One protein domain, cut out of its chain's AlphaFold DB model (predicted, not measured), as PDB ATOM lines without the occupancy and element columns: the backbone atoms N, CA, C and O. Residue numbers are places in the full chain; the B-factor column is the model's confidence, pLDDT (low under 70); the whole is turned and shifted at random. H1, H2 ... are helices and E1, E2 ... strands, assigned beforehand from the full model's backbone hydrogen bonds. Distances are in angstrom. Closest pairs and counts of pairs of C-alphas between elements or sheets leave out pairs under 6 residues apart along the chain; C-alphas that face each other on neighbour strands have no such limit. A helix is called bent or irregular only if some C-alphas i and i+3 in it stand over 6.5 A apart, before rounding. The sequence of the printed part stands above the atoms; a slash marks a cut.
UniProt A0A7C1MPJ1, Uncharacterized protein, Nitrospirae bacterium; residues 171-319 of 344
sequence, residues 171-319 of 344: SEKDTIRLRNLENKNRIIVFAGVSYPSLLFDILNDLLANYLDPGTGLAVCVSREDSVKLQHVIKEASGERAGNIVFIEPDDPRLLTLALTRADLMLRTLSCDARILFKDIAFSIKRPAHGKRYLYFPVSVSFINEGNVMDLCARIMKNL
ATOM      1  N   SER A 171     110.016 145.996 187.398       87.25
ATOM      2  CA  SER A 171     109.945 146.359 188.815       87.25
ATOM      3  C   SER A 171     108.491 146.409 189.281       87.25
ATOM      4  O   SER A 171     107.594 146.713 188.494       87.25
ATOM      5  N   GLU A 172     108.250 146.213 190.577       85.75
ATOM      6  CA  GLU A 172     106.910 146.352 191.166       85.75
ATOM      7  C   GLU A 172     106.293 147.732 190.871       85.75
ATOM      8  O   GLU A 172     105.105 147.847 190.571       85.75
ATOM      9  N   LYS A 173     107.119 148.788 190.858       87.12
ATOM     10  CA  LYS A 173     106.695 150.147 190.500       87.12
ATOM     11  C   LYS A 173     106.162 150.230 189.068       87.12
ATOM     12  O   LYS A 173     105.195 150.952 188.831       87.12
ATOM     13  N   ASP A 174     106.772 149.516 188.125       87.50
ATOM     14  CA  ASP A 174     106.301 149.486 186.737       87.50
ATOM     15  C   ASP A 174     104.958 148.761 186.642       87.50
ATOM     16  O   ASP A 174     104.021 149.277 186.031       87.50
ATOM     17  N   THR A 175     104.831 147.619 187.324       85.06
ATOM     18  CA  THR A 175     103.584 146.849 187.396       85.06
ATOM     19  C   THR A 175     102.447 147.682 187.978       85.06
ATOM     20  O   THR A 175     101.358 147.723 187.413       85.06
ATOM     21  N   ILE A 176     102.698 148.430 189.059       87.94
ATOM     22  CA  ILE A 176     101.700 149.327 189.658       87.94
ATOM     23  C   ILE A 176     101.242 150.393 188.654       87.94
ATOM     24  O   ILE A 176     100.046 150.663 188.551       87.94
ATOM     25  N   ARG A 177     102.166 150.987 187.888       87.94
ATOM     26  CA  ARG A 177     101.837 152.033 186.904       87.94
ATOM     27  C   ARG A 177     101.094 151.495 185.679       87.94
ATOM     28  O   ARG A 177     100.335 152.248 185.076       87.94
ATOM     29  N   LEU A 178     101.274 150.217 185.338       89.50
ATOM     30  CA  LEU A 178     100.571 149.538 184.241       89.50
ATOM     31  C   LEU A 178      99.399 148.662 184.701       89.50
ATOM     32  O   LEU A 178      98.822 147.963 183.872       89.50
ATOM     33  N   ARG A 179      99.008 148.699 185.982       89.44
ATOM     34  CA  ARG A 179      97.979 147.810 186.558       89.44
ATOM     35  C   ARG A 179      96.663 147.820 185.774       89.44
ATOM     36  O   ARG A 179      96.049 146.779 185.573       89.44
ATOM     37  N   ASN A 180      96.265 148.983 185.262       87.94
ATOM     38  CA  ASN A 180      95.059 149.140 184.440       87.94
ATOM     39  C   ASN A 180      95.107 148.344 183.120       87.94
ATOM     40  O   ASN A 180      94.065 148.075 182.528       87.94
ATOM     41  N   LEU A 181      96.297 147.954 182.659       90.75
ATOM     42  CA  LEU A 181      96.501 147.127 181.471       90.75
ATOM     43  C   LEU A 181      96.698 145.642 181.809       90.75
ATOM     44  O   LEU A 181      96.710 144.822 180.899       90.75
ATOM     45  N   GLU A 182      96.882 145.260 183.078       87.81
ATOM     46  CA  GLU A 182      97.250 143.894 183.492       87.81
ATOM     47  C   GLU A 182      96.263 142.845 182.970       87.81
ATOM     48  O   GLU A 182      96.661 141.935 182.248       87.81
ATOM     49  N   ASN A 183      94.970 143.067 183.192       88.06
ATOM     50  CA  ASN A 183      93.904 142.124 182.838       88.06
ATOM     51  C   ASN A 183      93.229 142.432 181.492       88.06
ATOM     52  O   ASN A 183      92.088 142.030 181.266       88.06
ATOM     53  N   LYS A 184      93.879 143.213 180.620       92.44
ATOM     54  CA  LYS A 184      93.323 143.575 179.311       92.44
ATOM     55  C   LYS A 184      93.717 142.539 178.264       92.44
ATOM     56  O   LYS A 184      94.886 142.172 178.160       92.44
ATOM     57  N   ASN A 185      92.724 142.098 177.497       91.00
ATOM     58  CA  ASN A 185      92.869 141.163 176.384       91.00
ATOM     59  C   ASN A 185      93.491 141.839 175.164       91.00
ATOM     60  O   ASN A 185      94.168 141.177 174.387       91.00
ATOM     61  N   ARG A 186      93.212 143.135 174.983       92.75
ATOM     62  CA  ARG A 186      93.722 143.936 173.872       92.75
ATOM     63  C   ARG A 186      94.267 145.262 174.366       92.75
ATOM     64  O   ARG A 186      93.676 145.864 175.261       92.75
ATOM     65  N   ILE A 187      95.364 145.738 173.793       94.81
ATOM     66  CA  ILE A 187      96.007 146.997 174.173       94.81
ATOM     67  C   ILE A 187      96.303 147.840 172.931       94.81
ATOM     68  O   ILE A 187      96.990 147.417 172.002       94.81
ATOM     69  N   ILE A 188      95.820 149.080 172.961       95.38
ATOM     70  CA  ILE A 188      96.108 150.110 171.965       95.38
ATOM     71  C   ILE A 188      97.059 151.135 172.586       95.38
ATOM     72  O   ILE A 188      96.759 151.717 173.627       95.38
ATOM     73  N   VAL A 189      98.193 151.396 171.940       95.31
ATOM     74  CA  VAL A 189      99.173 152.388 172.393       95.31
ATOM     75  C   VAL A 189      99.183 153.588 171.457       95.31
ATOM     76  O   VAL A 189      99.563 153.475 170.299       95.31
ATOM     77  N   PHE A 190      98.838 154.760 171.972       93.31
ATOM     78  CA  PHE A 190      99.048 156.045 171.316       93.31
ATOM     79  C   PHE A 190     100.430 156.578 171.703       93.31
ATOM     80  O   PHE A 190     100.642 156.982 172.843       93.31
ATOM     81  N   ALA A 191     101.377 156.573 170.771       91.06
ATOM     82  CA  ALA A 191     102.779 156.888 171.011       91.06
ATOM     83  C   ALA A 191     103.198 158.172 170.277       91.06
ATOM     84  O   ALA A 191     103.105 158.262 169.053       91.06
ATOM     85  N   GLY A 192     103.646 159.184 171.020       85.00
ATOM     86  CA  GLY A 192     104.156 160.435 170.458       85.00
ATOM     87  C   GLY A 192     103.107 161.267 169.721       85.00
ATOM     88  O   GLY A 192     103.430 161.984 168.776       85.00
ATOM     89  N   VAL A 193     101.840 161.181 170.134       82.81
ATOM     90  CA  VAL A 193     100.753 161.920 169.480       82.81
ATOM     91  C   VAL A 193     100.928 163.419 169.694       82.81
ATOM     92  O   VAL A 193     101.124 163.880 170.817       82.81
ATOM     93  N   SER A 194     100.847 164.178 168.600       78.50
ATOM     94  CA  SER A 194     101.141 165.618 168.579       78.50
ATOM     95  C   SER A 194      99.901 166.529 168.554       78.50
ATOM     96  O   SER A 194     100.052 167.749 168.612       78.50
ATOM     97  N   TYR A 195      98.689 165.958 168.495       79.25
ATOM     98  CA  TYR A 195      97.407 166.680 168.461       79.25
ATOM     99  C   TYR A 195      96.543 166.351 169.691       79.25
ATOM    100  O   TYR A 195      95.727 165.432 169.624       79.25
ATOM    101  N   PRO A 196      96.692 167.073 170.820       80.00
ATOM    102  CA  PRO A 196      95.936 166.786 172.041       80.00
ATOM    103  C   PRO A 196      94.414 166.865 171.872       80.00
ATOM    104  O   PRO A 196      93.712 166.055 172.460       80.00
ATOM    105  N   SER A 197      93.905 167.798 171.059       82.88
ATOM    106  CA  SER A 197      92.464 167.948 170.808       82.88
ATOM    107  C   SER A 197      91.890 166.777 170.012       82.88
ATOM    108  O   SER A 197      90.944 166.145 170.456       82.88
ATOM    109  N   LEU A 198      92.518 166.418 168.887       84.31
ATOM    110  CA  LEU A 198      92.096 165.260 168.095       84.31
ATOM    111  C   LEU A 198      92.195 163.965 168.912       84.31
ATOM    112  O   LEU A 198      91.318 163.111 168.844       84.31
ATOM    113  N   LEU A 199      93.258 163.830 169.710       87.50
ATOM    114  CA  LEU A 199      93.417 162.701 170.617       87.50
ATOM    115  C   LEU A 199      92.305 162.665 171.670       87.50
ATOM    116  O   LEU A 199      91.781 161.593 171.937       87.50
ATOM    117  N   PHE A 200      91.934 163.806 172.249       88.06
ATOM    118  CA  PHE A 200      90.816 163.893 173.186       88.06
ATOM    119  C   PHE A 200      89.514 163.397 172.554       88.06
ATOM    120  O   PHE A 200      88.860 162.529 173.129       88.06
ATOM    121  N   ASP A 201      89.179 163.888 171.360       88.88
ATOM    122  CA  ASP A 201      87.944 163.514 170.672       88.88
ATOM    123  C   ASP A 201      87.907 162.012 170.360       88.88
ATOM    124  O   ASP A 201      86.907 161.343 170.616       88.88
ATOM    125  N   ILE A 202      89.026 161.457 169.884       90.25
ATOM    126  CA  ILE A 202      89.165 160.020 169.613       90.25
ATOM    127  C   ILE A 202      89.043 159.201 170.888       90.25
ATOM    128  O   ILE A 202      88.362 158.182 170.893       90.25
ATOM    129  N   LEU A 203      89.712 159.608 171.968       90.94
ATOM    130  CA  LEU A 203      89.655 158.868 173.223       90.94
ATOM    131  C   LEU A 203      88.237 158.882 173.785       90.94
ATOM    132  O   LEU A 203      87.747 157.823 174.160       90.94
ATOM    133  N   ASN A 204      87.553 160.027 173.771       89.06
ATOM    134  CA  ASN A 204      86.160 160.109 174.203       89.06
ATOM    135  C   ASN A 204      85.255 159.197 173.382       89.06
ATOM    136  O   ASN A 204      84.472 158.447 173.959       89.06
ATOM    137  N   ASP A 205      85.370 159.231 172.056       90.56
ATOM    138  CA  ASP A 205      84.517 158.434 171.180       90.56
ATOM    139  C   ASP A 205      84.832 156.932 171.287       90.56
ATOM    140  O   ASP A 205      83.917 156.121 171.433       90.56
ATOM    141  N   LEU A 206      86.115 156.546 171.336       91.25
ATOM    142  CA  LEU A 206      86.532 155.162 171.586       91.25
ATOM    143  C   LEU A 206      85.987 154.658 172.919       91.25
ATOM    144  O   LEU A 206      85.373 153.592 172.976       91.25
ATOM    145  N   LEU A 207      86.195 155.424 173.991       89.19
ATOM    146  CA  LEU A 207      85.735 155.056 175.322       89.19
ATOM    147  C   LEU A 207      84.227 154.970 175.375       89.19
ATOM    148  O   LEU A 207      83.754 154.044 176.015       89.19
ATOM    149  N   ALA A 208      83.490 155.887 174.740       87.69
ATOM    150  CA  ALA A 208      82.030 155.944 174.750       87.69
ATOM    151  C   ALA A 208      81.385 154.812 173.933       87.69
ATOM    152  O   ALA A 208      80.450 154.170 174.421       87.69
ATOM    153  N   ASN A 209      81.900 154.556 172.728       88.19
ATOM    154  CA  ASN A 209      81.165 153.838 171.687       88.19
ATOM    155  C   ASN A 209      81.820 152.531 171.219       88.19
ATOM    156  O   ASN A 209      81.132 151.703 170.626       88.19
ATOM    157  N   TYR A 210      83.118 152.318 171.469       86.88
ATOM    158  CA  TYR A 210      83.863 151.215 170.844       86.88
ATOM    159  C   TYR A 210      84.551 150.262 171.819       86.88
ATOM    160  O   TYR A 210      84.669 149.075 171.520       86.88
ATOM    161  N   LEU A 211      85.054 150.762 172.947       86.69
ATOM    162  CA  LEU A 211      85.898 149.970 173.836       86.69
ATOM    163  C   LEU A 211      85.072 149.081 174.758       86.69
ATOM    164  O   LEU A 211      84.294 149.554 175.589       86.69
ATOM    165  N   ASP A 212      85.312 147.779 174.653       86.25
ATOM    166  CA  ASP A 212      84.859 146.805 175.631       86.25
ATOM    167  C   ASP A 212      85.750 146.838 176.895       86.25
ATOM    168  O   ASP A 212      86.894 147.303 176.848       86.25
ATOM    169  N   PRO A 213      85.275 146.320 178.045       84.94
ATOM    170  CA  PRO A 213      86.060 146.283 179.282       84.94
ATOM    171  C   PRO A 213      87.394 145.524 179.178       84.94
ATOM    172  O   PRO A 213      88.285 145.754 179.998       84.94
ATOM    173  N   GLY A 214      87.544 144.625 178.203       89.75
ATOM    174  CA  GLY A 214      88.761 143.868 177.931       89.75
ATOM    175  C   GLY A 214      89.800 144.621 177.099       89.75
ATOM    176  O   GLY A 214      90.924 144.131 176.999       89.75
ATOM    177  N   THR A 215      89.491 145.803 176.557       92.25
ATOM    178  CA  THR A 215      90.455 146.620 175.805       92.25
ATOM    179  C   THR A 215      91.041 147.740 176.676       92.25
ATOM    180  O   THR A 215      90.326 148.484 177.348       92.25
ATOM    181  N   GLY A 216      92.370 147.855 176.684       94.25
ATOM    182  CA  GLY A 216      93.137 148.888 177.375       94.25
ATOM    183  C   GLY A 216      93.779 149.889 176.418       94.25
ATOM    184  O   GLY A 216      94.127 149.559 175.285       94.25
ATOM    185  N   LEU A 217      93.979 151.112 176.897       94.94
ATOM    186  CA  LEU A 217      94.652 152.192 176.186       94.94
ATOM    187  C   LEU A 217      95.900 152.633 176.955       94.94
ATOM    188  O   LEU A 217      95.821 152.934 178.146       94.94
ATOM    189  N   ALA A 218      97.034 152.755 176.272       94.56
ATOM    190  CA  ALA A 218      98.196 153.473 176.788       94.56
ATOM    191  C   ALA A 218      98.430 154.735 175.954       94.56
ATOM    192  O   ALA A 218      98.446 154.674 174.728       94.56
ATOM    193  N   VAL A 219      98.614 155.881 176.601       92.94
ATOM    194  CA  VAL A 219      98.705 157.177 175.924       92.94
ATOM    195  C   VAL A 219      99.984 157.893 176.329       92.94
ATOM    196  O   VAL A 219     100.174 158.237 177.493       92.94
ATOM    197  N   CYS A 220     100.839 158.156 175.349       90.81
ATOM    198  CA  CYS A 220     102.066 158.922 175.486       90.81
ATOM    199  C   CYS A 220     102.049 160.101 174.504       90.81
ATOM    200  O   CYS A 220     102.102 159.923 173.285       90.81
ATOM    201  N   VAL A 221     101.950 161.319 175.034       84.81
ATOM    202  CA  VAL A 221     101.844 162.562 174.249       84.81
ATOM    203  C   VAL A 221     103.212 163.224 174.172       84.81
ATOM    204  O   VAL A 221     103.930 163.278 175.163       84.81
ATOM    205  N   SER A 222     103.581 163.754 173.004       75.56
ATOM    206  CA  SER A 222     104.918 164.320 172.757       75.56
ATOM    207  C   SER A 222     105.170 165.693 173.405       75.56
ATOM    208  O   SER A 222     106.285 166.207 173.313       75.56
ATOM    209  N   ARG A 223     104.163 166.308 174.045       69.94
ATOM    210  CA  ARG A 223     104.188 167.693 174.555       69.94
ATOM    211  C   ARG A 223     103.809 167.805 176.035       69.94
ATOM    212  O   ARG A 223     103.077 166.973 176.560       69.94
ATOM    213  N   GLU A 224     104.253 168.903 176.651       61.09
ATOM    214  CA  GLU A 224     104.050 169.267 178.067       61.09
ATOM    215  C   GLU A 224     102.575 169.444 178.485       61.09
ATOM    216  O   GLU A 224     102.266 169.412 179.672       61.09
ATOM    217  N   ASP A 225     101.636 169.550 177.537       64.12
ATOM    218  CA  ASP A 225     100.191 169.616 177.823       64.12
ATOM    219  C   ASP A 225      99.581 168.265 178.264       64.12
ATOM    220  O   ASP A 225      98.361 168.156 178.431       64.12
ATOM    221  N   SER A 226     100.412 167.233 178.479       68.56
ATOM    222  CA  SER A 226      99.995 165.894 178.908       68.56
ATOM    223  C   SER A 226      99.125 165.935 180.168       68.56
ATOM    224  O   SER A 226      98.097 165.267 180.208       68.56
ATOM    225  N   VAL A 227      99.461 166.769 181.158       75.50
ATOM    226  CA  VAL A 227      98.756 166.832 182.453       75.50
ATOM    227  C   VAL A 227      97.322 167.348 182.310       75.50
ATOM    228  O   VAL A 227      96.401 166.800 182.918       75.50
ATOM    229  N   LYS A 228      97.102 168.379 181.486       80.06
ATOM    230  CA  LYS A 228      95.755 168.922 181.247       80.06
ATOM    231  C   LYS A 228      94.894 167.905 180.514       80.06
ATOM    232  O   LYS A 228      93.776 167.635 180.937       80.06
ATOM    233  N   LEU A 229      95.440 167.303 179.459       80.00
ATOM    234  CA  LEU A 229      94.742 166.276 178.696       80.00
ATOM    235  C   LEU A 229      94.390 165.066 179.579       80.00
ATOM    236  O   LEU A 229      93.261 164.589 179.547       80.00
ATOM    237  N   GLN A 230      95.330 164.620 180.417       81.31
ATOM    238  CA  GLN A 230      95.118 163.556 181.401       81.31
ATOM    239  C   GLN A 230      93.943 163.850 182.331       81.31
ATOM    240  O   GLN A 230      93.128 162.965 182.587       81.31
ATOM    241  N   HIS A 231      93.870 165.072 182.857       82.75
ATOM    242  CA  HIS A 231      92.816 165.471 183.779       82.75
ATOM    243  C   HIS A 231      91.446 165.467 183.096       82.75
ATOM    244  O   HIS A 231      90.548 164.773 183.568       82.75
ATOM    245  N   VAL A 232      91.326 166.126 181.939       83.12
ATOM    246  CA  VAL A 232      90.058 166.218 181.199       83.12
ATOM    247  C   VAL A 232      89.577 164.837 180.750       83.12
ATOM    248  O   VAL A 232      88.395 164.529 180.865       83.12
ATOM    249  N   ILE A 233      90.477 163.959 180.294       81.94
ATOM    250  CA  ILE A 233      90.094 162.589 179.924       81.94
ATOM    251  C   ILE A 233      89.639 161.811 181.151       81.94
ATOM    252  O   ILE A 233      88.621 161.133 181.077       81.94
ATOM    253  N   LYS A 234      90.351 161.885 182.281       80.81
ATOM    254  CA  LYS A 234      89.939 161.173 183.502       80.81
ATOM    255  C   LYS A 234      88.549 161.599 183.967       80.81
ATOM    256  O   LYS A 234      87.771 160.737 184.361       80.81
ATOM    257  N   GLU A 235      88.235 162.889 183.876       81.56
ATOM    258  CA  GLU A 235      86.903 163.416 184.188       81.56
ATOM    259  C   GLU A 235      85.845 162.927 183.191       81.56
ATOM    260  O   GLU A 235      84.801 162.429 183.605       81.56
ATOM    261  N   ALA A 236      86.133 162.990 181.888       80.06
ATOM    262  CA  ALA A 236      85.206 162.562 180.838       80.06
ATOM    263  C   ALA A 236      84.971 161.040 180.813       80.06
ATOM    264  O   ALA A 236      83.901 160.578 180.421       80.06
ATOM    265  N   SER A 237      85.960 160.251 181.241       77.62
ATOM    266  CA  SER A 237      85.927 158.785 181.155       77.62
ATOM    267  C   SER A 237      85.068 158.128 182.238       77.62
ATOM    268  O   SER A 237      84.690 156.968 182.073       77.62
ATOM    269  N   GLY A 238      84.795 158.814 183.355       80.81
ATOM    270  CA  GLY A 238      84.049 158.258 184.488       80.81
ATOM    271  C   GLY A 238      84.562 156.874 184.914       80.81
ATOM    272  O   GLY A 238      85.759 156.672 185.121       80.81
ATOM    273  N   GLU A 239      83.665 155.886 184.975       75.12
ATOM    274  CA  GLU A 239      83.992 154.491 185.325       75.12
ATOM    275  C   GLU A 239      84.977 153.819 184.348       75.12
ATOM    276  O   GLU A 239      85.689 152.885 184.719       75.12
ATOM    277  N   ARG A 240      85.084 154.312 183.105       79.12
ATOM    278  CA  ARG A 240      85.983 153.773 182.067       79.12
ATOM    279  C   ARG A 240      87.419 154.286 182.193       79.12
ATOM    280  O   ARG A 240      88.297 153.808 181.475       79.12
ATOM    281  N   ALA A 241      87.701 155.187 183.139       78.94
ATOM    282  CA  ALA A 241      89.057 155.669 183.417       78.94
ATOM    283  C   ALA A 241      90.038 154.529 183.765       78.94
ATOM    284  O   ALA A 241      91.233 154.632 183.488       78.94
ATOM    285  N   GLY A 242      89.533 153.411 184.308       82.94
ATOM    286  CA  GLY A 242      90.314 152.202 184.585       82.94
ATOM    287  C   GLY A 242      90.860 151.485 183.342       82.94
ATOM    288  O   GLY A 242      91.681 150.585 183.482       82.94
ATOM    289  N   ASN A 243      90.447 151.878 182.132       87.31
ATOM    290  CA  ASN A 243      90.951 151.311 180.880       87.31
ATOM    291  C   ASN A 243      92.147 152.081 180.310       87.31
ATOM    292  O   ASN A 243      92.694 151.656 179.298       87.31
ATOM    293  N   ILE A 244      92.562 153.195 180.923       91.25
ATOM    294  CA  ILE A 244      93.575 154.093 180.359       91.25
ATOM    295  C   ILE A 244      94.784 154.187 181.287       91.25
ATOM    296  O   ILE A 244      94.655 154.318 182.508       91.25
ATOM    297  N   VAL A 245      95.972 154.175 180.691       92.00
ATOM    298  CA  VAL A 245      97.234 154.542 181.333       92.00
ATOM    299  C   VAL A 245      97.881 155.672 180.552       92.00
ATOM    300  O   VAL A 245      98.001 155.608 179.333       92.00
ATOM    301  N   PHE A 246      98.347 156.691 181.265       90.88
ATOM    302  CA  PHE A 246      99.136 157.763 180.675       90.88
ATOM    303  C   PHE A 246     100.612 157.583 181.001       90.88
ATOM    304  O   PHE A 246     100.983 157.286 182.138       90.88
ATOM    305  N   ILE A 247     101.442 157.751 179.978       90.69
ATOM    306  CA  ILE A 247     102.883 157.546 180.022       90.69
ATOM    307  C   ILE A 247     103.556 158.864 179.661       90.69
ATOM    308  O   ILE A 247     103.257 159.469 178.629       90.69
ATOM    309  N   GLU A 248     104.478 159.305 180.509       87.50
ATOM    310  CA  GLU A 248     105.239 160.525 180.260       87.50
ATOM    311  C   GLU A 248     106.187 160.346 179.056       87.50
ATOM    312  O   GLU A 248     106.766 159.270 178.893       87.50
ATOM    313  N   PRO A 249     106.389 161.379 178.216       81.44
ATOM    314  CA  PRO A 249     107.180 161.282 176.980       81.44
ATOM    315  C   PRO A 249     108.656 160.908 177.173       81.44
ATOM    316  O   PRO A 249     109.287 160.413 176.240       81.44
ATOM    317  N   ASP A 250     109.194 161.127 178.373       81.12
ATOM    318  CA  ASP A 250     110.569 160.782 178.749       81.12
ATOM    319  C   ASP A 250     110.641 159.528 179.641       81.12
ATOM    320  O   ASP A 250     111.650 159.300 180.306       81.12
ATOM    321  N   ASP A 251     109.585 158.706 179.665       88.31
ATOM    322  CA  ASP A 251     109.562 157.403 180.337       88.31
ATOM    323  C   ASP A 251     109.639 156.253 179.309       88.31
ATOM    324  O   ASP A 251     108.659 155.529 179.084       88.31
ATOM    325  N   PRO A 252     110.802 156.062 178.647       89.94
ATOM    326  CA  PRO A 252     110.964 155.042 177.612       89.94
ATOM    327  C   PRO A 252     110.738 153.632 178.155       89.94
ATOM    328  O   PRO A 252     110.330 152.741 177.411       89.94
ATOM    329  N   ARG A 253     111.000 153.417 179.450       91.56
ATOM    330  CA  ARG A 253     110.830 152.123 180.108       91.56
ATOM    331  C   ARG A 253     109.355 151.749 180.155       91.56
ATOM    332  O   ARG A 253     108.996 150.681 179.667       91.56
ATOM    333  N   LEU A 254     108.509 152.634 180.684       92.19
ATOM    334  CA  LEU A 254     107.077 152.371 180.794       92.19
ATOM    335  C   LEU A 254     106.413 152.249 179.418       92.19
ATOM    336  O   LEU A 254     105.588 151.361 179.215       92.19
ATOM    337  N   LEU A 255     106.817 153.084 178.451       93.44
ATOM    338  CA  LEU A 255     106.321 152.984 177.078       93.44
ATOM    339  C   LEU A 255     106.715 151.657 176.422       93.44
ATOM    340  O   LEU A 255     105.870 151.013 175.807       93.44
ATOM    341  N   THR A 256     107.967 151.221 176.578       93.12
ATOM    342  CA  THR A 256     108.422 149.935 176.026       93.12
ATOM    343  C   THR A 256     107.640 148.774 176.636       93.12
ATOM    344  O   THR A 256     107.209 147.893 175.900       93.12
ATOM    345  N   LEU A 257     107.382 148.799 177.950       92.62
ATOM    346  CA  LEU A 257     106.550 147.797 178.631       92.62
ATOM    347  C   LEU A 257     105.087 147.808 178.168       92.62
ATOM    348  O   LEU A 257     104.466 146.754 178.094       92.62
ATOM    349  N   ALA A 258     104.518 148.968 177.841       93.88
ATOM    350  CA  ALA A 258     103.187 149.019 177.238       93.88
ATOM    351  C   ALA A 258     103.199 148.431 175.817       93.88
ATOM    352  O   ALA A 258     102.311 147.664 175.454       93.88
ATOM    353  N   LEU A 259     104.234 148.744 175.030       93.31
ATOM    354  CA  LEU A 259     104.392 148.256 173.662       93.31
ATOM    355  C   LEU A 259     104.643 146.742 173.576       93.31
ATOM    356  O   LEU A 259     104.244 146.139 172.585       93.31
ATOM    357  N   THR A 260     105.246 146.107 174.590       90.62
ATOM    358  CA  THR A 260     105.434 144.641 174.597       90.62
ATOM    359  C   THR A 260     104.119 143.872 174.598       90.62
ATOM    360  O   THR A 260     104.075 142.736 174.135       90.62
ATOM    361  N   ARG A 261     103.050 144.476 175.114       90.19
ATOM    362  CA  ARG A 261     101.720 143.865 175.185       90.19
ATOM    363  C   ARG A 261     100.727 144.478 174.204       90.19
ATOM    364  O   ARG A 261      99.565 144.095 174.211       90.19
ATOM    365  N   ALA A 262     101.159 145.464 173.428       92.56
ATOM    366  CA  ALA A 262     100.284 146.188 172.531       92.56
ATOM    367  C   ALA A 262      99.925 145.339 171.313       92.56
ATOM    368  O   ALA A 262     100.789 144.728 170.696       92.56
ATOM    369  N   ASP A 263      98.660 145.372 170.919       92.12
ATOM    370  CA  ASP A 263      98.208 144.824 169.641       92.12
ATOM    371  C   ASP A 263      98.390 145.848 168.524       92.12
ATOM    372  O   ASP A 263      98.668 145.497 167.375       92.12
ATOM    373  N   LEU A 264      98.225 147.129 168.868       92.00
ATOM    374  CA  LEU A 264      98.355 148.261 167.964       92.00
ATOM    375  C   LEU A 264      99.152 149.390 168.606       92.00
ATOM    376  O   LEU A 264      98.914 149.778 169.748       92.00
ATOM    377  N   MET A 265     100.032 149.986 167.812       92.31
ATOM    378  CA  MET A 265     100.683 151.257 168.081       92.31
ATOM    379  C   MET A 265     100.193 152.283 167.058       92.31
ATOM    380  O   MET A 265     100.341 152.087 165.853       92.31
ATOM    381  N   LEU A 266      99.650 153.397 167.536       91.00
ATOM    382  CA  LEU A 266      99.259 154.549 166.735       91.00
ATOM    383  C   LEU A 266     100.183 155.712 167.024       91.00
ATOM    384  O   LEU A 266     100.451 156.028 168.182       91.00
ATOM    385  N   ARG A 267     100.627 156.399 165.977       87.12
ATOM    386  CA  ARG A 267     101.424 157.616 166.125       87.12
ATOM    387  C   ARG A 267     101.174 158.615 165.018       87.12
ATOM    388  O   ARG A 267     100.868 158.233 163.892       87.12
ATOM    389  N   THR A 268     101.364 159.894 165.317       83.19
ATOM    390  CA  THR A 268     101.339 160.938 164.287       83.19
ATOM    391  C   THR A 268     102.525 160.775 163.338       83.19
ATOM    392  O   THR A 268     103.639 160.468 163.773       83.19
ATOM    393  N   LEU A 269     102.313 160.999 162.040       78.69
ATOM    394  CA  LEU A 269     103.412 161.026 161.076       78.69
ATOM    395  C   LEU A 269     104.251 162.293 161.258       78.69
ATOM    396  O   LEU A 269     103.861 163.392 160.852       78.69
ATOM    397  N   SER A 270     105.431 162.114 161.845       74.31
ATOM    398  CA  SER A 270     106.377 163.186 162.131       74.31
ATOM    399  C   SER A 270     107.766 162.898 161.540       74.31
ATOM    400  O   SER A 270     108.196 161.746 161.415       74.31
ATOM    401  N   CYS A 271     108.502 163.957 161.207       73.06
ATOM    402  CA  CYS A 271     109.938 163.919 160.923       73.06
ATOM    403  C   CYS A 271     110.631 164.980 161.765       73.06
ATOM    404  O   CYS A 271     110.167 166.117 161.801       73.06
ATOM    405  N   ASP A 272     111.738 164.619 162.414       68.56
ATOM    406  CA  ASP A 272     112.487 165.513 163.309       68.56
ATOM    407  C   ASP A 272     111.597 166.159 164.400       68.56
ATOM    408  O   ASP A 272     111.831 167.296 164.798       68.56
ATOM    409  N   ALA A 273     110.570 165.433 164.869       64.75
ATOM    410  CA  ALA A 273     109.518 165.894 165.789       64.75
ATOM    411  C   ALA A 273     108.552 166.971 165.233       64.75
ATOM    412  O   ALA A 273     107.767 167.551 165.986       64.75
ATOM    413  N   ARG A 274     108.531 167.205 163.910       69.75
ATOM    414  CA  ARG A 274     107.512 168.027 163.226       69.75
ATOM    415  C   ARG A 274     106.494 167.169 162.508       69.75
ATOM    416  O   ARG A 274     106.860 166.258 161.770       69.75
ATOM    417  N   ILE A 275     105.225 167.533 162.642       71.75
ATOM    418  CA  ILE A 275     104.151 166.945 161.844       71.75
ATOM    419  C   ILE A 275     104.305 167.405 160.397       71.75
ATOM    420  O   ILE A 275     104.542 168.585 160.134       71.75
ATOM    421  N   LEU A 276     104.188 166.466 159.462       67.81
ATOM    422  CA  LEU A 276     104.390 166.744 158.040       67.81
ATOM    423  C   LEU A 276     103.098 166.779 157.236       67.81
ATOM    424  O   LEU A 276     103.010 167.536 156.272       67.81
ATOM    425  N   PHE A 277     102.112 165.979 157.630       70.00
ATOM    426  CA  PHE A 277     100.847 165.839 156.923       70.00
ATOM    427  C   PHE A 277      99.729 166.117 157.908       70.00
ATOM    428  O   PHE A 277      99.589 165.395 158.888       70.00
ATOM    429  N   LYS A 278      98.974 167.188 157.660       67.38
ATOM    430  CA  LYS A 278      97.781 167.493 158.455       67.38
ATOM    431  C   LYS A 278      96.686 166.468 158.155       67.38
ATOM    432  O   LYS A 278      96.140 165.882 159.071       67.38
ATOM    433  N   ASP A 279      96.554 166.113 156.879       70.12
ATOM    434  CA  ASP A 279      95.548 165.175 156.383       70.12
ATOM    435  C   ASP A 279      95.768 163.711 156.810       70.12
ATOM    436  O   ASP A 279      94.946 162.869 156.468       70.12
ATOM    437  N   ILE A 280      96.857 163.369 157.516       71.62
ATOM    438  CA  ILE A 280      97.083 162.020 158.062       71.62
ATOM    439  C   ILE A 280      97.120 162.101 159.584       71.62
ATOM    440  O   ILE A 280      98.085 162.592 160.170       71.62
ATOM    441  N   ALA A 281      96.093 161.541 160.218       72.38
ATOM    442  CA  ALA A 281      95.961 161.505 161.663       72.38
ATOM    443  C   ALA A 281      96.968 160.530 162.298       72.38
ATOM    444  O   ALA A 281      97.721 160.916 163.196       72.38
ATOM    445  N   PHE A 282      97.029 159.281 161.809       83.00
ATOM    446  CA  PHE A 282      97.895 158.246 162.389       83.00
ATOM    447  C   PHE A 282      98.532 157.315 161.358       83.00
ATOM    448  O   PHE A 282      97.903 156.907 160.383       83.00
ATOM    449  N   SER A 283      99.773 156.933 161.653       85.38
ATOM    450  CA  SER A 283     100.396 155.685 161.223       85.38
ATOM    451  C   SER A 283     100.071 154.607 162.255       85.38
ATOM    452  O   SER A 283     100.268 154.827 163.455       85.38
ATOM    453  N   ILE A 284      99.556 153.469 161.792       86.88
ATOM    454  CA  ILE A 284      99.268 152.296 162.618       86.88
ATOM    455  C   ILE A 284     100.330 151.242 162.353       86.88
ATOM    456  O   ILE A 284     100.557 150.872 161.202       86.88
ATOM    457  N   LYS A 285     100.923 150.727 163.430       87.69
ATOM    458  CA  LYS A 285     101.887 149.631 163.411       87.69
ATOM    459  C   LYS A 285     101.487 148.536 164.389       87.69
ATOM    460  O   LYS A 285     100.938 148.822 165.450       87.69
ATOM    461  N   ARG A 286     101.822 147.293 164.057       88.00
ATOM    462  CA  ARG A 286     101.740 146.164 164.987       88.00
ATOM    463  C   ARG A 286     103.139 145.852 165.519       88.00
ATOM    464  O   ARG A 286     104.040 145.622 164.707       88.00
ATOM    465  N   PRO A 287     103.367 145.901 166.839       89.38
ATOM    466  CA  PRO A 287     104.640 145.472 167.391       89.38
ATOM    467  C   PRO A 287     104.797 143.957 167.227       89.38
ATOM    468  O   PRO A 287     103.840 143.197 167.351       89.38
ATOM    469  N   ALA A 288     106.021 143.524 166.962       88.12
ATOM    470  CA  ALA A 288     106.412 142.127 166.921       88.12
ATOM    471  C   ALA A 288     107.594 141.889 167.863       88.12
ATOM    472  O   ALA A 288     108.417 142.779 168.100       88.12
ATOM    473  N   HIS A 289     107.675 140.673 168.392       86.38
ATOM    474  CA  HIS A 289     108.726 140.260 169.317       86.38
ATOM    475  C   HIS A 289     109.808 139.481 168.586       86.38
ATOM    476  O   HIS A 289     109.512 138.603 167.783       86.38
ATOM    477  N   GLY A 290     111.070 139.778 168.874       81.56
ATOM    478  CA  GLY A 290     112.214 139.013 168.387       81.56
ATOM    479  C   GLY A 290     113.247 138.858 169.491       81.56
ATOM    480  O   GLY A 290     113.903 139.829 169.865       81.56
ATOM    481  N   LYS A 291     113.391 137.649 170.044       82.44
ATOM    482  CA  LYS A 291     114.229 137.370 171.227       82.44
ATOM    483  C   LYS A 291     114.009 138.404 172.351       82.44
ATOM    484  O   LYS A 291     112.991 138.365 173.027       82.44
ATOM    485  N   ARG A 292     114.958 139.329 172.541       87.81
ATOM    486  CA  ARG A 292     114.959 140.389 173.572       87.81
ATOM    487  C   ARG A 292     114.572 141.772 173.033       87.81
ATOM    488  O   ARG A 292     114.869 142.785 173.665       87.81
ATOM    489  N   TYR A 293     113.984 141.824 171.845       91.00
ATOM    490  CA  TYR A 293     113.692 143.053 171.128       91.00
ATOM    491  C   TYR A 293     112.232 143.134 170.714       91.00
ATOM    492  O   TYR A 293     111.625 142.148 170.303       91.00
ATOM    493  N   LEU A 294     111.712 144.351 170.741       91.44
ATOM    494  CA  LEU A 294     110.524 144.738 170.003       91.44
ATOM    495  C   LEU A 294     110.949 145.291 168.643       91.44
ATOM    496  O   LEU A 294     111.901 146.068 168.574       91.44
ATOM    497  N   TYR A 295     110.239 144.956 167.577       89.31
ATOM    498  CA  TYR A 295     110.406 145.584 166.268       89.31
ATOM    499  C   TYR A 295     109.051 145.805 165.602       89.31
ATOM    500  O   TYR A 295     108.027 145.295 166.053       89.31
ATOM    501  N   PHE A 296     109.044 146.585 164.523       85.06
ATOM    502  CA  PHE A 296     107.825 146.917 163.790       85.06
ATOM    503  C   PHE A 296     107.988 146.507 162.326       85.06
ATOM    504  O   PHE A 296     108.535 147.285 161.534       85.06
ATOM    505  N   PRO A 297     107.574 145.283 161.954       72.88
ATOM    506  CA  PRO A 297     107.548 144.871 160.556       72.88
ATOM    507  C   PRO A 297     106.632 145.813 159.767       72.88
ATOM    508  O   PRO A 297     105.796 146.509 160.347       72.88
ATOM    509  N   VAL A 298     106.813 145.900 158.446       66.12
ATOM    510  CA  VAL A 298     106.060 146.864 157.630       66.12
ATOM    511  C   VAL A 298     104.580 146.509 157.610       66.12
ATOM    512  O   VAL A 298     104.099 145.779 156.757       66.12
ATOM    513  N   SER A 299     103.856 147.114 158.535       57.50
ATOM    514  CA  SER A 299     102.430 147.359 158.476       57.50
ATOM    515  C   SER A 299     102.310 148.866 158.625       57.50
ATOM    516  O   SER A 299     102.464 149.379 159.730       57.50
ATOM    517  N   VAL A 300     102.174 149.597 157.523       64.19
ATOM    518  CA  VAL A 300     101.915 151.033 157.605       64.19
ATOM    519  C   VAL A 300     100.539 151.269 157.018       64.19
ATOM    520  O   VAL A 300     100.382 151.431 155.810       64.19
ATOM    521  N   SER A 301      99.538 151.237 157.893       72.88
ATOM    522  CA  SER A 301      98.196 151.708 157.571       72.88
ATOM    523  C   SER A 301      98.101 153.176 157.966       72.88
ATOM    524  O   SER A 301      98.479 153.546 159.081       72.88
ATOM    525  N   PHE A 302      97.591 154.011 157.063       77.81
ATOM    526  CA  PHE A 302      97.306 155.413 157.357       77.81
ATOM    527  C   PHE A 302      95.825 155.600 157.617       77.81
ATOM    528  O   PHE A 302      94.980 155.116 156.859       77.81
ATOM    529  N   ILE A 303      95.522 156.352 158.665       74.25
ATOM    530  CA  ILE A 303      94.198 156.920 158.852       74.25
ATOM    531  C   ILE A 303      94.292 158.399 158.490       74.25
ATOM    532  O   ILE A 303      95.009 159.154 159.150       74.25
ATOM    533  N   ASN A 304      93.586 158.797 157.432       74.56
ATOM    534  CA  ASN A 304      93.473 160.201 157.054       74.56
ATOM    535  C   ASN A 304      92.642 160.962 158.089       74.56
ATOM    536  O   ASN A 304      91.734 160.388 158.684       74.56
ATOM    537  N   GLU A 305      92.939 162.242 158.287       69.69
ATOM    538  CA  GLU A 305      92.095 163.138 159.074       69.69
ATOM    539  C   GLU A 305      90.683 163.179 158.467       69.69
ATOM    540  O   GLU A 305      90.497 163.178 157.247       69.69
ATOM    541  N   GLY A 306      89.671 163.146 159.327       76.25
ATOM    542  CA  GLY A 306      88.279 162.994 158.933       76.25
ATOM    543  C   GLY A 306      87.362 163.068 160.145       76.25
ATOM    544  O   GLY A 306      87.755 163.551 161.205       76.25
ATOM    545  N   ASN A 307      86.130 162.576 160.001       85.62
ATOM    546  CA  ASN A 307      85.220 162.465 161.137       85.62
ATOM    547  C   ASN A 307      85.805 161.492 162.178       85.62
ATOM    548  O   ASN A 307      86.168 160.369 161.830       85.62
ATOM    549  N   VAL A 308      85.849 161.914 163.444       86.69
ATOM    550  CA  VAL A 308      86.353 161.142 164.591       86.69
ATOM    551  C   VAL A 308      85.772 159.729 164.645       86.69
ATOM    552  O   VAL A 308      86.524 158.780 164.839       86.69
ATOM    553  N   MET A 309      84.477 159.561 164.367       86.81
ATOM    554  CA  MET A 309      83.844 158.241 164.346       86.81
ATOM    555  C   MET A 309      84.444 157.311 163.281       86.81
ATOM    556  O   MET A 309      84.620 156.124 163.541       86.81
ATOM    557  N   ASP A 310      84.783 157.830 162.093       86.69
ATOM    558  CA  ASP A 310      85.448 157.040 161.043       86.69
ATOM    559  C   ASP A 310      86.879 156.679 161.460       86.69
ATOM    560  O   ASP A 310      87.335 155.559 161.219       86.69
ATOM    561  N   LEU A 311      87.579 157.589 162.154       87.69
ATOM    562  CA  LEU A 311      88.891 157.292 162.736       87.69
ATOM    563  C   LEU A 311      88.770 156.125 163.721       87.69
ATOM    564  O   LEU A 311      89.449 155.115 163.549       87.69
ATOM    565  N   CYS A 312      87.870 156.221 164.701       90.75
ATOM    566  CA  CYS A 312      87.632 155.185 165.705       90.75
ATOM    567  C   CYS A 312      87.260 153.841 165.069       90.75
ATOM    568  O   CYS A 312      87.874 152.820 165.388       90.75
ATOM    569  N   ALA A 313      86.337 153.834 164.105       90.12
ATOM    570  CA  ALA A 313      85.949 152.626 163.384       90.12
ATOM    571  C   ALA A 313      87.140 151.976 162.660       90.12
ATOM    572  O   ALA A 313      87.312 150.757 162.719       90.12
ATOM    573  N   ARG A 314      88.012 152.769 162.023       89.56
ATOM    574  CA  ARG A 314      89.233 152.263 161.372       89.56
ATOM    575  C   ARG A 314      90.249 151.722 162.370       89.56
ATOM    576  O   ARG A 314      90.873 150.703 162.074       89.56
ATOM    577  N   ILE A 315      90.415 152.361 163.529       91.00
ATOM    578  CA  ILE A 315      91.282 151.862 164.609       91.00
ATOM    579  C   ILE A 315      90.782 150.490 165.066       91.00
ATOM    580  O   ILE A 315      91.552 149.532 165.089       91.00
ATOM    581  N   MET A 316      89.485 150.372 165.351       91.88
ATOM    582  CA  MET A 316      88.885 149.118 165.809       91.88
ATOM    583  C   MET A 316      88.912 148.029 164.743       91.88
ATOM    584  O   MET A 316      89.209 146.880 165.054       91.88
ATOM    585  N   LYS A 317      88.683 148.385 163.476       90.25
ATOM    586  CA  LYS A 317      88.854 147.466 162.350       90.25
ATOM    587  C   LYS A 317      90.274 146.899 162.323       90.25
ATOM    588  O   LYS A 317      90.430 145.685 162.316       90.25
ATOM    589  N   ASN A 318      91.291 147.762 162.398       88.56
ATOM    590  CA  ASN A 318      92.686 147.316 162.452       88.56
ATOM    591  C   ASN A 318      92.979 146.490 163.705       88.56
ATOM    592  O   ASN A 318      93.881 145.671 163.659       88.56
ATOM    593  N   LEU A 319      92.268 146.691 164.819       88.75
ATOM    594  CA  LEU A 319      92.474 145.915 166.042       88.75
ATOM    595  C   LEU A 319      91.931 144.490 165.894       88.75
ATOM    596  O   LEU A 319      92.568 143.545 166.351       88.75
TER     597      LEU A 319
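What this domain is: This is residues 171 to 319 of the 344 residues of an uncharacterized protein of Nitrospirae bacterium (UniProt A0A7C1MPJ1). A twisted sheet of six strands forms the core, with helices H3, H4 and H6 covering one face and H5, with little H2, on the other: three layers, helices on both faces of a sheet. Beyond the sheet, E5 runs on into the small hairpin E6 and E7 near one end of H5, while H1 lies at the periphery, off the sheet. The printed part has 149 residues, mixed in class, in the order H1 H2 E1 H3 E2 H4 E3 H5 E4 E5 E6 E7 E8 H6; the large sheet, E3 E2 E1 E4 E5 E8, is mixed. It is compact, with a radius of gyration of the C-alphas of 14.4 A and spans of 41 by 37 by 30 A.

Where its parts are: The large sheet holds E1, residues 186 to 193, 19.8 A long from C-alpha 186 at (93.722, 143.936, 173.872); E2, 215 to 221, 19.7 A; E3, 244 to 247; E4, 264 to 267; E5, 280 to 285, 14.3 A; and E8, 301 to 304. E6, 288 to 290, and E7, 293 to 295, form the second sheet. The helices are H1, 172 to 177; H2, 179 to 182; H3, 196 to 210, 19.7 A; H4, 226 to 243, 17.3 A; H5, 252 to 260, 12.2 A; and H6, 308 to 319, 16.5 A, ending at C-alpha 319 (92.474, 145.915, 166.042). H4 is irregular, C-alphas 236 and 239 being 9.3 A apart, with a kink of 117 degrees near residue 237.

How they stand to each other: E2 and E1 are parallel, with N 190 and O 218 2.8 A apart; so are E3 and E2, with N 245 and O 217 at 2.8 A, and E1 and E4, with N 191 and O 266 at 2.8 A. Hairpin E4 and E5 has N 267 and O 283 at 3.0 A; E5 and E8, antiparallel, have N 281 and O 303 at 2.8 A. E1, H3, E2 and E2, H4, E3 are strand-helix-strand units, parallel neighbour strands joined through a helix; E3, H5, E4 is a split one, with E2 and E1 between its strands. The three crossovers are right-handed. H3 touches H4, closest at C-alphas 196 and 229, 6.8 A, at a shallow tilt of 3 degrees, the same way. H3 touches H6 at a steep tilt of 66 degrees, C-alphas 202 and 308 being closest at 5.9 A. H5 has a height over the sheet of 9.1 A. H1 and H5 are close but not clearly touching, with C-alphas 174 and 254 closest at 6.7 A. In hairpin E6 and E7, N 290 and O 293 are 2.8 A apart. Every O i to N i+4 pair is within hydrogen-bond range in H1, H3, H5 and H6, 8 of 14 in H4; H2 is too short for one.

The domain as a whole: The C-alphas of Glu 172 and Asp 279, the two farthest apart, are 41.1 A apart. The printed part has no cut; the link from E4 to E5, 12 residues, is long. Mean pLDDT of the printed part is 84.4; residues 223 to 226, 272 to 274, 276, 278, 298 to 300 and 305 are under 70.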